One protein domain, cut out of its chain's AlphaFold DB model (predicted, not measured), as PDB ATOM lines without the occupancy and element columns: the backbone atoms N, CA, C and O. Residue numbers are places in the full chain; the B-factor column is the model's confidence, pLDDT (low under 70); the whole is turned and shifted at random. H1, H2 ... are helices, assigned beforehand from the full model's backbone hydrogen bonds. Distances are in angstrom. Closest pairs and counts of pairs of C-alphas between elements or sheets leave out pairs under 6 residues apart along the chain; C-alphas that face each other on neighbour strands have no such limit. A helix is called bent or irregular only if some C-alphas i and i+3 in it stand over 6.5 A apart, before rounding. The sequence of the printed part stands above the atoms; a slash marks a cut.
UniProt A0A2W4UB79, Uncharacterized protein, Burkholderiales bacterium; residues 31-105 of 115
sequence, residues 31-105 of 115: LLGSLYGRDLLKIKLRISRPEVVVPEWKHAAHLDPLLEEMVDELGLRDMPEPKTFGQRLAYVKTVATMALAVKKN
ATOM      1  N   LEU A  31     297.103 189.765 220.350       91.81
ATOM      2  CA  LEU A  31     297.426 188.354 220.598       91.81
ATOM      3  C   LEU A  31     298.933 188.109 220.756       91.81
ATOM      4  O   LEU A  31     299.303 187.257 221.567       91.81
ATOM      5  N   LEU A  32     299.796 188.850 220.052       90.56
ATOM      6  CA  LEU A  32     301.254 188.698 220.141       90.56
ATOM      7  C   LEU A  32     301.790 189.083 221.525       90.56
ATOM      8  O   LEU A  32     302.771 188.487 221.983       90.56
ATOM      9  N   GLY A  33     301.136 190.044 222.184       88.44
ATOM     10  CA  GLY A  33     301.437 190.479 223.550       88.44
ATOM     11  C   GLY A  33     300.820 189.587 224.632       88.44
ATOM     12  O   GLY A  33     301.242 189.618 225.785       88.44
ATOM     13  N   SER A  34     299.838 188.758 224.273       90.56
ATOM     14  CA  SER A  34     299.162 187.856 225.206       90.56
ATOM     15  C   SER A  34     299.900 186.517 225.341       90.56
ATOM     16  O   SER A  34     300.300 185.917 224.345       90.56
ATOM     17  N   LEU A  35     300.049 186.002 226.569       88.38
ATOM     18  CA  LEU A  35     300.776 184.745 226.812       88.38
ATOM     19  C   LEU A  35     300.164 183.561 226.038       88.38
ATOM     20  O   LEU A  35     300.872 182.858 225.321       88.38
ATOM     21  N   TYR A  36     298.848 183.364 226.160       90.06
ATOM     22  CA  TYR A  36     298.141 182.248 225.524       90.06
ATOM     23  C   TYR A  36     297.989 182.432 224.011       90.06
ATOM     24  O   TYR A  36     298.127 181.467 223.262       90.06
ATOM     25  N   GLY A  37     297.737 183.659 223.549       92.00
ATOM     26  CA  GLY A  37     297.625 183.961 222.124       92.00
ATOM     27  C   GLY A  37     298.950 183.739 221.413       92.00
ATOM     28  O   GLY A  37     298.987 183.048 220.401       92.00
ATOM     29  N   ARG A  38     300.062 184.208 221.988       92.44
ATOM     30  CA  ARG A  38     301.393 183.958 221.431       92.44
ATOM     31  C   ARG A  38     301.704 182.467 221.343       92.44
ATOM     32  O   ARG A  38     302.269 182.029 220.345       92.44
ATOM     33  N   ASP A  39     301.339 181.682 222.355       92.00
ATOM     34  CA  ASP A  39     301.585 180.240 222.336       92.00
ATOM     35  C   ASP A  39     300.747 179.520 221.264       92.00
ATOM     36  O   ASP A  39     301.271 178.679 220.532       92.00
ATOM     37  N   LEU A  40     299.486 179.928 221.069       93.25
ATOM     38  CA  LEU A  40     298.654 179.478 219.945       93.25
ATOM     39  C   LEU A  40     299.314 179.782 218.591       93.25
ATOM     40  O   LEU A  40     299.432 178.886 217.752       93.25
ATOM     41  N   LEU A  41     299.771 181.021 218.387       94.38
ATOM     42  CA  LEU A  41     300.413 181.441 217.138       94.38
ATOM     43  C   LEU A  41     301.708 180.656 216.891       94.38
ATOM     44  O   LEU A  41     301.957 180.209 215.777       94.38
ATOM     45  N   LYS A  42     302.497 180.395 217.939       93.50
ATOM     46  CA  LYS A  42     303.687 179.541 217.848       93.50
ATOM     47  C   LYS A  42     303.351 178.098 217.485       93.50
ATOM     48  O   LYS A  42     304.075 177.498 216.697       93.50
ATOM     49  N   ILE A  43     302.289 177.529 218.058       92.44
ATOM     50  CA  ILE A  43     301.824 176.175 217.718       92.44
ATOM     51  C   ILE A  43     301.457 176.113 216.234       92.44
ATOM     52  O   ILE A  43     301.910 175.206 215.539       92.44
ATOM     53  N   LYS A  44     300.687 177.091 215.744       93.56
ATOM     54  CA  LYS A  44     300.323 177.187 214.327       93.56
ATOM     55  C   LYS A  44     301.562 177.340 213.442       93.56
ATOM     56  O   LYS A  44     301.694 176.585 212.486       93.56
ATOM     57  N   LEU A  45     302.501 178.214 213.809       93.25
ATOM     58  CA  LEU A  45     303.738 178.430 213.059       93.25
ATOM     59  C   LEU A  45     304.584 177.153 212.953       93.25
ATOM     60  O   LEU A  45     305.034 176.829 211.863       93.25
ATOM     61  N   ARG A  46     304.743 176.381 214.038       92.81
ATOM     62  CA  ARG A  46     305.474 175.094 214.005       92.81
ATOM     63  C   ARG A  46     304.844 174.073 213.063       92.81
ATOM     64  O   ARG A  46     305.557 173.264 212.483       92.81
ATOM     65  N   ILE A  47     303.515 174.076 212.961       90.81
ATOM     66  CA  ILE A  47     302.775 173.143 212.106       90.81
ATOM     67  C   ILE A  47     302.812 173.607 210.645       90.81
ATOM     68  O   ILE A  47     303.030 172.785 209.763       90.81
ATOM     69  N   SER A  48     302.614 174.905 210.389       90.06
ATOM     70  CA  SER A  48     302.632 175.475 209.035       90.06
ATOM     71  C   SER A  48     304.044 175.522 208.435       90.06
ATOM     72  O   SER A  48     304.184 175.370 207.226       90.06
ATOM     73  N   ARG A  49     305.073 175.764 209.258       90.75
ATOM     74  CA  ARG A  49     306.467 176.003 208.843       90.75
ATOM     75  C   ARG A  49     307.444 175.203 209.719       90.75
ATOM     76  O   ARG A  49     308.106 175.782 210.587       90.75
ATOM     77  N   PRO A  50     307.517 173.867 209.556       88.62
ATOM     78  CA  PRO A  50     308.367 173.000 210.379       88.62
ATOM     79  C   PRO A  50     309.873 173.289 210.241       88.62
ATOM     80  O   PRO A  50     310.656 172.894 211.102       88.62
ATOM     81  N   GLU A  51     310.287 173.985 209.183       90.31
ATOM     82  CA  GLU A  51     311.653 174.459 208.957       90.31
ATOM     83  C   GLU A  51     312.063 175.613 209.887       90.31
ATOM     84  O   GLU A  51     313.255 175.847 210.100       90.31
ATOM     85  N   VAL A  52     311.095 176.331 210.470       88.88
ATOM     86  CA  VAL A  52     311.355 177.447 211.381       88.88
ATOM     87  C   VAL A  52     311.510 176.925 212.807       88.88
ATOM     88  O   VAL A  52     310.605 176.328 213.390       88.88
ATOM     89  N   VAL A  53     312.655 177.214 213.430       87.50
ATOM     90  CA  VAL A  53     312.903 176.860 214.835       87.50
ATOM     91  C   VAL A  53     312.128 177.809 215.751       87.50
ATOM     92  O   VAL A  53     312.596 178.889 216.105       87.50
ATOM     93  N   VAL A  54     310.930 177.393 216.162       87.75
ATOM     94  CA  VAL A  54     310.073 178.170 217.068       87.75
ATOM     95  C   VAL A  54     310.275 177.713 218.517       87.75
ATOM     96  O   VAL A  54     309.782 176.645 218.895       87.75
ATOM     97  N   PRO A  55     310.918 178.515 219.384       83.69
ATOM     98  CA  PRO A  55     311.133 178.134 220.770       83.69
ATOM     99  C   PRO A  55     309.819 178.111 221.557       83.69
ATOM    100  O   PRO A  55     308.989 179.023 221.464       83.69
ATOM    101  N   GLU A  56     309.657 177.093 222.398       76.88
ATOM    102  CA  GLU A  56     308.486 176.944 223.269       76.88
ATOM    103  C   GLU A  56     308.461 178.037 224.346       76.88
ATOM    104  O   GLU A  56     307.572 178.884 224.356       76.88
ATOM    105  N   TRP A  57     309.517 178.121 225.156       75.94
ATOM    106  CA  TRP A  57     309.528 178.924 226.386       75.94
ATOM    107  C   TRP A  57     310.084 180.349 226.242       75.94
ATOM    108  O   TRP A  57     310.008 181.138 227.181       75.94
ATOM    109  N   LYS A  58     310.665 180.711 225.089       80.56
ATOM    110  CA  LYS A  58     311.292 182.033 224.884       80.56
ATOM    111  C   LYS A  58     310.372 182.991 224.146       80.56
ATOM    112  O   LYS A  58     309.693 182.587 223.208       80.56
ATOM    113  N   HIS A  59     310.402 184.269 224.519       75.12
ATOM    114  CA  HIS A  59     309.591 185.299 223.870       75.12
ATOM    115  C   HIS A  59     309.901 185.406 222.365       75.12
ATOM    116  O   HIS A  59     308.962 185.392 221.592       75.12
ATOM    117  N   ALA A  60     311.164 185.326 221.923       81.31
ATOM    118  CA  ALA A  60     311.552 185.241 220.500       81.31
ATOM    119  C   ALA A  60     310.900 186.313 219.599       81.31
ATOM    120  O   ALA A  60     310.178 185.989 218.663       81.31
ATOM    121  N   ALA A  61     311.172 187.588 219.893       84.12
ATOM    122  CA  ALA A  61     310.608 188.745 219.185       84.12
ATOM    123  C   ALA A  61     310.912 188.772 217.672       84.12
ATOM    124  O   ALA A  61     310.135 189.289 216.885       84.12
ATOM    125  N   HIS A  62     312.006 188.145 217.228       85.38
ATOM    126  CA  HIS A  62     312.309 188.012 215.796       85.38
ATOM    127  C   HIS A  62     311.249 187.212 215.017       85.38
ATOM    128  O   HIS A  62     311.220 187.280 213.793       85.38
ATOM    129  N   LEU A  63     310.390 186.449 215.706       89.50
ATOM    130  CA  LEU A  63     309.276 185.726 215.097       89.50
ATOM    131  C   LEU A  63     308.001 186.567 215.015       89.50
ATOM    132  O   LEU A  63     307.042 186.098 214.419       89.50
ATOM    133  N   ASP A  64     307.958 187.773 215.589       90.06
ATOM    134  CA  ASP A  64     306.743 188.598 215.621       90.06
ATOM    135  C   ASP A  64     306.123 188.815 214.234       90.06
ATOM    136  O   ASP A  64     304.921 188.589 214.119       90.06
ATOM    137  N   PRO A  65     306.888 189.103 213.162       90.56
ATOM    138  CA  PRO A  65     306.315 189.196 211.817       90.56
ATOM    139  C   PRO A  65     305.643 187.893 211.361       90.56
ATOM    140  O   PRO A  65     304.555 187.913 210.799       90.56
ATOM    141  N   LEU A  66     306.249 186.741 211.667       91.19
ATOM    142  CA  LEU A  66     305.700 185.429 211.314       91.19
ATOM    143  C   LEU A  66     304.463 185.085 212.147       91.19
ATOM    144  O   LEU A  66     303.533 184.458 211.655       91.19
ATOM    145  N   LEU A  67     304.444 185.472 213.422       92.06
ATOM    146  CA  LEU A  67     303.290 185.269 214.296       92.06
ATOM    147  C   LEU A  67     302.124 186.177 213.894       92.06
ATOM    148  O   LEU A  67     300.978 185.750 213.996       92.06
ATOM    149  N   GLU A  68     302.410 187.380 213.404       92.88
ATOM    150  CA  GLU A  68     301.422 188.297 212.836       92.88
ATOM    151  C   GLU A  68     300.747 187.689 211.597       92.88
ATOM    152  O   GLU A  68     299.524 187.729 211.485       92.88
ATOM    153  N   GLU A  69     301.511 187.031 210.718       91.94
ATOM    154  CA  GLU A  69     300.956 186.264 209.591       91.94
ATOM    155  C   GLU A  69     300.041 185.126 210.077       91.94
ATOM    156  O   GLU A  69     298.987 184.880 209.493       91.94
ATOM    157  N   MET A  70     300.384 184.456 211.187       93.75
ATOM    158  CA  MET A  70     299.526 183.400 211.745       93.75
ATOM    159  C   MET A  70     298.189 183.942 212.268       93.75
ATOM    160  O   MET A  70     297.210 183.198 212.298       93.75
ATOM    161  N   VAL A  71     298.115 185.215 212.676       92.62
ATOM    162  CA  VAL A  71     296.839 185.854 213.050       92.62
ATOM    163  C   VAL A  71     295.914 185.922 211.837       92.62
ATOM    164  O   VAL A  71     294.729 185.607 211.962       92.62
ATOM    165  N   ASP A  72     296.457 186.278 210.670       91.88
ATOM    166  CA  ASP A  72     295.705 186.312 209.414       91.88
ATOM    167  C   ASP A  72     295.322 184.904 208.950       91.88
ATOM    168  O   ASP A  72     294.160 184.666 208.624       91.88
ATOM    169  N   GLU A  73     296.251 183.943 208.993       90.62
ATOM    170  CA  GLU A  73     295.974 182.550 208.605       90.62
ATOM    171  C   GLU A  73     294.882 181.896 209.464       90.62
ATOM    172  O   GLU A  73     294.133 181.046 208.982       90.62
ATOM    173  N   LEU A  74     294.795 182.261 210.745       89.31
ATOM    174  CA  LEU A  74     293.763 181.766 211.658       89.31
ATOM    175  C   LEU A  74     292.463 182.589 211.589       89.31
ATOM    176  O   LEU A  74     291.502 182.241 212.273       89.31
ATOM    177  N   GLY A  75     292.415 183.669 210.802       89.50
ATOM    178  CA  GLY A  75     291.250 184.552 210.710       89.50
ATOM    179  C   GLY A  75     290.933 185.283 212.018       89.50
ATOM    180  O   GLY A  75     289.775 185.577 212.300       89.50
ATOM    181  N   LEU A  76     291.946 185.555 212.846       90.62
ATOM    182  CA  LEU A  76     291.787 186.162 214.176       90.62
ATOM    183  C   LEU A  76     291.994 187.680 214.175       90.62
ATOM    184  O   LEU A  76     292.015 188.286 215.240       90.62
ATOM    185  N   ARG A  77     292.144 188.294 212.997       89.81
ATOM    186  CA  ARG A  77     292.442 189.723 212.832       89.81
ATOM    187  C   ARG A  77     291.406 190.639 213.488       89.81
ATOM    188  O   ARG A  77     291.772 191.671 214.038       89.81
ATOM    189  N   ASP A  78     290.141 190.234 213.444       88.31
ATOM    190  CA  ASP A  78     289.015 190.994 213.996       88.31
ATOM    191  C   ASP A  78     288.670 190.574 215.432       88.31
ATOM    192  O   ASP A  78     287.653 190.993 215.985       88.31
ATOM    193  N   MET A  79     289.489 189.718 216.055       88.75
ATOM    194  CA  MET A  79     289.252 189.237 217.411       88.75
ATOM    195  C   MET A  79     289.438 190.399 218.403       88.75
ATOM    196  O   MET A  79     290.551 190.902 218.540       88.75
ATOM    197  N   PRO A  80     288.403 190.829 219.144       89.50
ATOM    198  CA  PRO A  80     288.546 191.907 220.119       89.50
ATOM    199  C   PRO A  80     289.355 191.470 221.347       89.50
ATOM    200  O   PRO A  80     289.191 190.355 221.850       89.50
ATOM    201  N   GLU A  81     290.165 192.387 221.880       90.06
ATOM    202  CA  GLU A  81     290.898 192.177 223.130       90.06
ATOM    203  C   GLU A  81     289.930 192.079 224.333       90.06
ATOM    204  O   GLU A  81     289.059 192.944 224.505       90.06
ATOM    205  N   PRO A  82     290.061 191.057 225.202       89.56
ATOM    206  CA  PRO A  82     289.201 190.892 226.370       89.56
ATOM    207  C   PRO A  82     289.507 191.932 227.462       89.56
ATOM    208  O   PRO A  82     290.577 191.931 228.076       89.56
ATOM    209  N   LYS A  83     288.521 192.773 227.792       89.81
ATOM    210  CA  LYS A  83     288.674 193.866 228.770       89.81
ATOM    211  C   LYS A  83     288.247 193.475 230.183       89.81
ATOM    212  O   LYS A  83     288.844 193.937 231.153       89.81
ATOM    213  N   THR A  84     287.241 192.611 230.321       90.88
ATOM    214  CA  THR A  84     286.703 192.195 231.631       90.88
ATOM    215  C   THR A  84     287.245 190.838 232.080       90.88
ATOM    216  O   THR A  84     287.709 190.032 231.274       90.88
ATOM    217  N   PHE A  85     287.160 190.537 233.382       89.38
ATOM    218  CA  PHE A  85     287.585 189.236 233.915       89.38
ATOM    219  C   PHE A  85     286.823 188.061 233.275       89.38
ATOM    220  O   PHE A  85     287.434 187.061 232.900       89.38
ATOM    221  N   GLY A  86     285.506 188.206 233.079       89.06
ATOM    222  CA  GLY A  86     284.687 187.199 232.398       89.06
ATOM    223  C   GLY A  86     285.147 186.948 230.959       89.06
ATOM    224  O   GLY A  86     285.323 185.797 230.558       89.06
ATOM    225  N   GLN A  87     285.448 188.016 230.215       89.75
ATOM    226  CA  GLN A  87     285.973 187.922 228.850       89.75
ATOM    227  C   GLN A  87     287.367 187.290 228.809       89.75
ATOM    228  O   GLN A  87     287.643 186.489 227.921       89.75
ATOM    229  N   ARG A  88     288.235 187.586 229.786       90.19
ATOM    230  CA  ARG A  88     289.563 186.957 229.900       90.19
ATOM    231  C   ARG A  88     289.456 185.456 230.155       90.19
ATOM    232  O   ARG A  88     290.196 184.685 229.551       90.19
ATOM    233  N   LEU A  89     288.519 185.022 230.999       90.88
ATOM    234  CA  LEU A  89     288.297 183.597 231.244       90.88
ATOM    235  C   LEU A  89     287.736 182.884 230.002       90.88
ATOM    236  O   LEU A  89     288.175 181.779 229.685       90.88
ATOM    237  N   ALA A  90     286.800 183.515 229.287       88.94
ATOM    238  CA  ALA A  90     286.299 183.011 228.007       88.94
ATOM    239  C   ALA A  90     287.426 182.913 226.965       88.94
ATOM    240  O   ALA A  90     287.570 181.885 226.312       88.94
ATOM    241  N   TYR A  91     288.281 183.935 226.890       90.94
ATOM    242  CA  TYR A  91     289.459 183.979 226.025       90.94
ATOM    243  C   TYR A  91     290.400 182.801 226.262       90.94
ATOM    244  O   TYR A  91     290.716 182.081 225.319       90.94
ATOM    245  N   VAL A  92     290.795 182.554 227.514       90.88
ATOM    246  CA  VAL A  92     291.700 181.442 227.839       90.88
ATOM    247  C   VAL A  92     291.098 180.104 227.414       90.88
ATOM    248  O   VAL A  92     291.789 179.281 226.813       90.88
ATOM    249  N   LYS A  93     289.800 179.891 227.672       91.31
ATOM    250  CA  LYS A  93     289.099 178.668 227.255       91.31
ATOM    251  C   LYS A  93     289.100 178.511 225.736       91.31
ATOM    252  O   LYS A  93     289.485 177.452 225.247       91.31
ATOM    253  N   THR A  94     288.727 179.554 224.997       91.06
ATOM    254  CA  THR A  94     288.655 179.482 223.535       91.06
ATOM    255  C   THR A  94     290.027 179.294 222.906       91.06
ATOM    256  O   THR A  94     290.171 178.433 222.044       91.06
ATOM    257  N   VAL A  95     291.057 180.010 223.366       91.88
ATOM    258  CA  VAL A  95     292.425 179.836 222.854       91.88
ATOM    259  C   VAL A  95     292.946 178.427 223.124       91.88
ATOM    260  O   VAL A  95     293.565 177.834 222.243       91.88
ATOM    261  N   ALA A  96     292.650 177.840 224.286       90.19
ATOM    262  CA  ALA A  96     292.999 176.446 224.559       90.19
ATOM    263  C   ALA A  96     292.300 175.475 223.586       90.19
ATOM    264  O   ALA A  96     292.930 174.547 223.073       90.19
ATOM    265  N   THR A  97     291.016 175.701 223.282       92.12
ATOM    266  CA  THR A  97     290.280 174.910 222.283       92.12
ATOM    267  C   THR A  97     290.835 175.108 220.870       92.12
ATOM    268  O   THR A  97     291.026 174.126 220.158       92.12
ATOM    269  N   MET A  98     291.162 176.343 220.480       92.81
ATOM    270  CA  MET A  98     291.806 176.661 219.201       92.81
ATOM    271  C   MET A  98     293.162 175.968 219.078       92.81
ATOM    272  O   MET A  98     293.431 175.335 218.066       92.81
ATOM    273  N   ALA A  99     293.994 176.004 220.120       91.50
ATOM    274  CA  ALA A  99     295.298 175.344 220.117       91.50
ATOM    275  C   ALA A  99     295.163 173.829 219.916       91.50
ATOM    276  O   ALA A  99     295.951 173.220 219.190       91.50
ATOM    277  N   LEU A 100     294.143 173.216 220.521       91.75
ATOM    278  CA  LEU A 100     293.828 171.809 220.298       91.75
ATOM    279  C   LEU A 100     293.335 171.550 218.867       91.75
ATOM    280  O   LEU A 100     293.754 170.566 218.262       91.75
ATOM    281  N   ALA A 101     292.476 172.419 218.327       91.62
ATOM    282  CA  ALA A 101     291.975 172.318 216.959       91.62
ATOM    283  C   ALA A 101     293.112 172.429 215.933       91.62
ATOM    284  O   ALA A 101     293.225 171.569 215.064       91.62
ATOM    285  N   VAL A 102     294.020 173.395 216.103       91.44
ATOM    286  CA  VAL A 102     295.218 173.564 215.266       91.44
ATOM    287  C   VAL A 102     296.085 172.306 215.301       91.44
ATOM    288  O   VAL A 102     296.445 171.782 214.250       91.44
ATOM    289  N   LYS A 103     296.363 171.755 216.490       90.06
ATOM    290  CA  LYS A 103     297.140 170.507 216.631       90.06
ATOM    291  C   LYS A 103     296.489 169.302 215.953       90.06
ATOM    292  O   LYS A 103     297.193 168.391 215.537       90.06
ATOM    293  N   LYS A 104     295.158 169.278 215.873       90.00
ATOM    294  CA  LYS A 104     294.380 168.197 215.252       90.00
ATOM    295  C   LYS A 104     294.005 168.470 213.794       90.00
ATOM    296  O   LYS A 104     293.301 167.654 213.208       90.00
ATOM    297  N   ASN A 105     294.447 169.594 213.223       86.81
ATOM    298  CA  ASN A 105     294.044 170.058 211.896       86.81
ATOM    299  C   ASN A 105     292.508 170.127 211.716       86.81
ATOM    300  O   ASN A 105     291.961 169.706 210.699       86.81
TER     301      ASN A 105
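What this domain is: This is residues 31 to 105 of the 115 residues of an uncharacterized protein of Burkholderiales bacterium (UniProt A0A2W4UB79). The longest helix, H3, packs side by side with H1, both running the same way, while H2 crosses H1 nearly at a right angle and stays away from H3. Residues 83 to 89, of which 85 to 89 belong to H3, stick out. The printed part has 75 residues with three named helices, in the order H1, H2, H3, and no named strand; the class is all helix. It is compact, with a radius of gyration of the C-alphas of 12.1 A, spanning 38 by 26 by 23 A.

Where its parts are: Find C-alpha 85 at (287.585, 189.236, 233.915); from there H3, residues 85 to 103, runs 27.2 A to C-alpha 103 at (297.140, 170.507, 216.631). H1, residues 35 to 48, begins at (300.776, 184.745, 226.812) and covers 20.1 A. H2, residues 61 to 73, covers 19.1 A and is irregular: C-alphas 62 and 65 are 7.3 A apart.

How they stand to each other: Look at Leu 40 and Ala 99: H1 and H3 touch, their closest C-alphas 5.3 A apart, at a shallow tilt of 15 degrees. H2 touches H1 with residues 66 to 71 alone, about perpendicular at 76 degrees; the closest C-alphas, of Leu 41 and Leu 67, are 5.6 A apart. H2 and H3 are apart. Every O i to N i+4 pair is within hydrogen-bond range in H1 and H3, and 7 of 9 in H2.

The domain as a whole: The C-alphas of Glu 51 and Thr 84 are the two farthest apart, 38.1 A. The printed part has no cut; both links, of 12 and 11 residues, are long. No printed residue is under 70 in pLDDT.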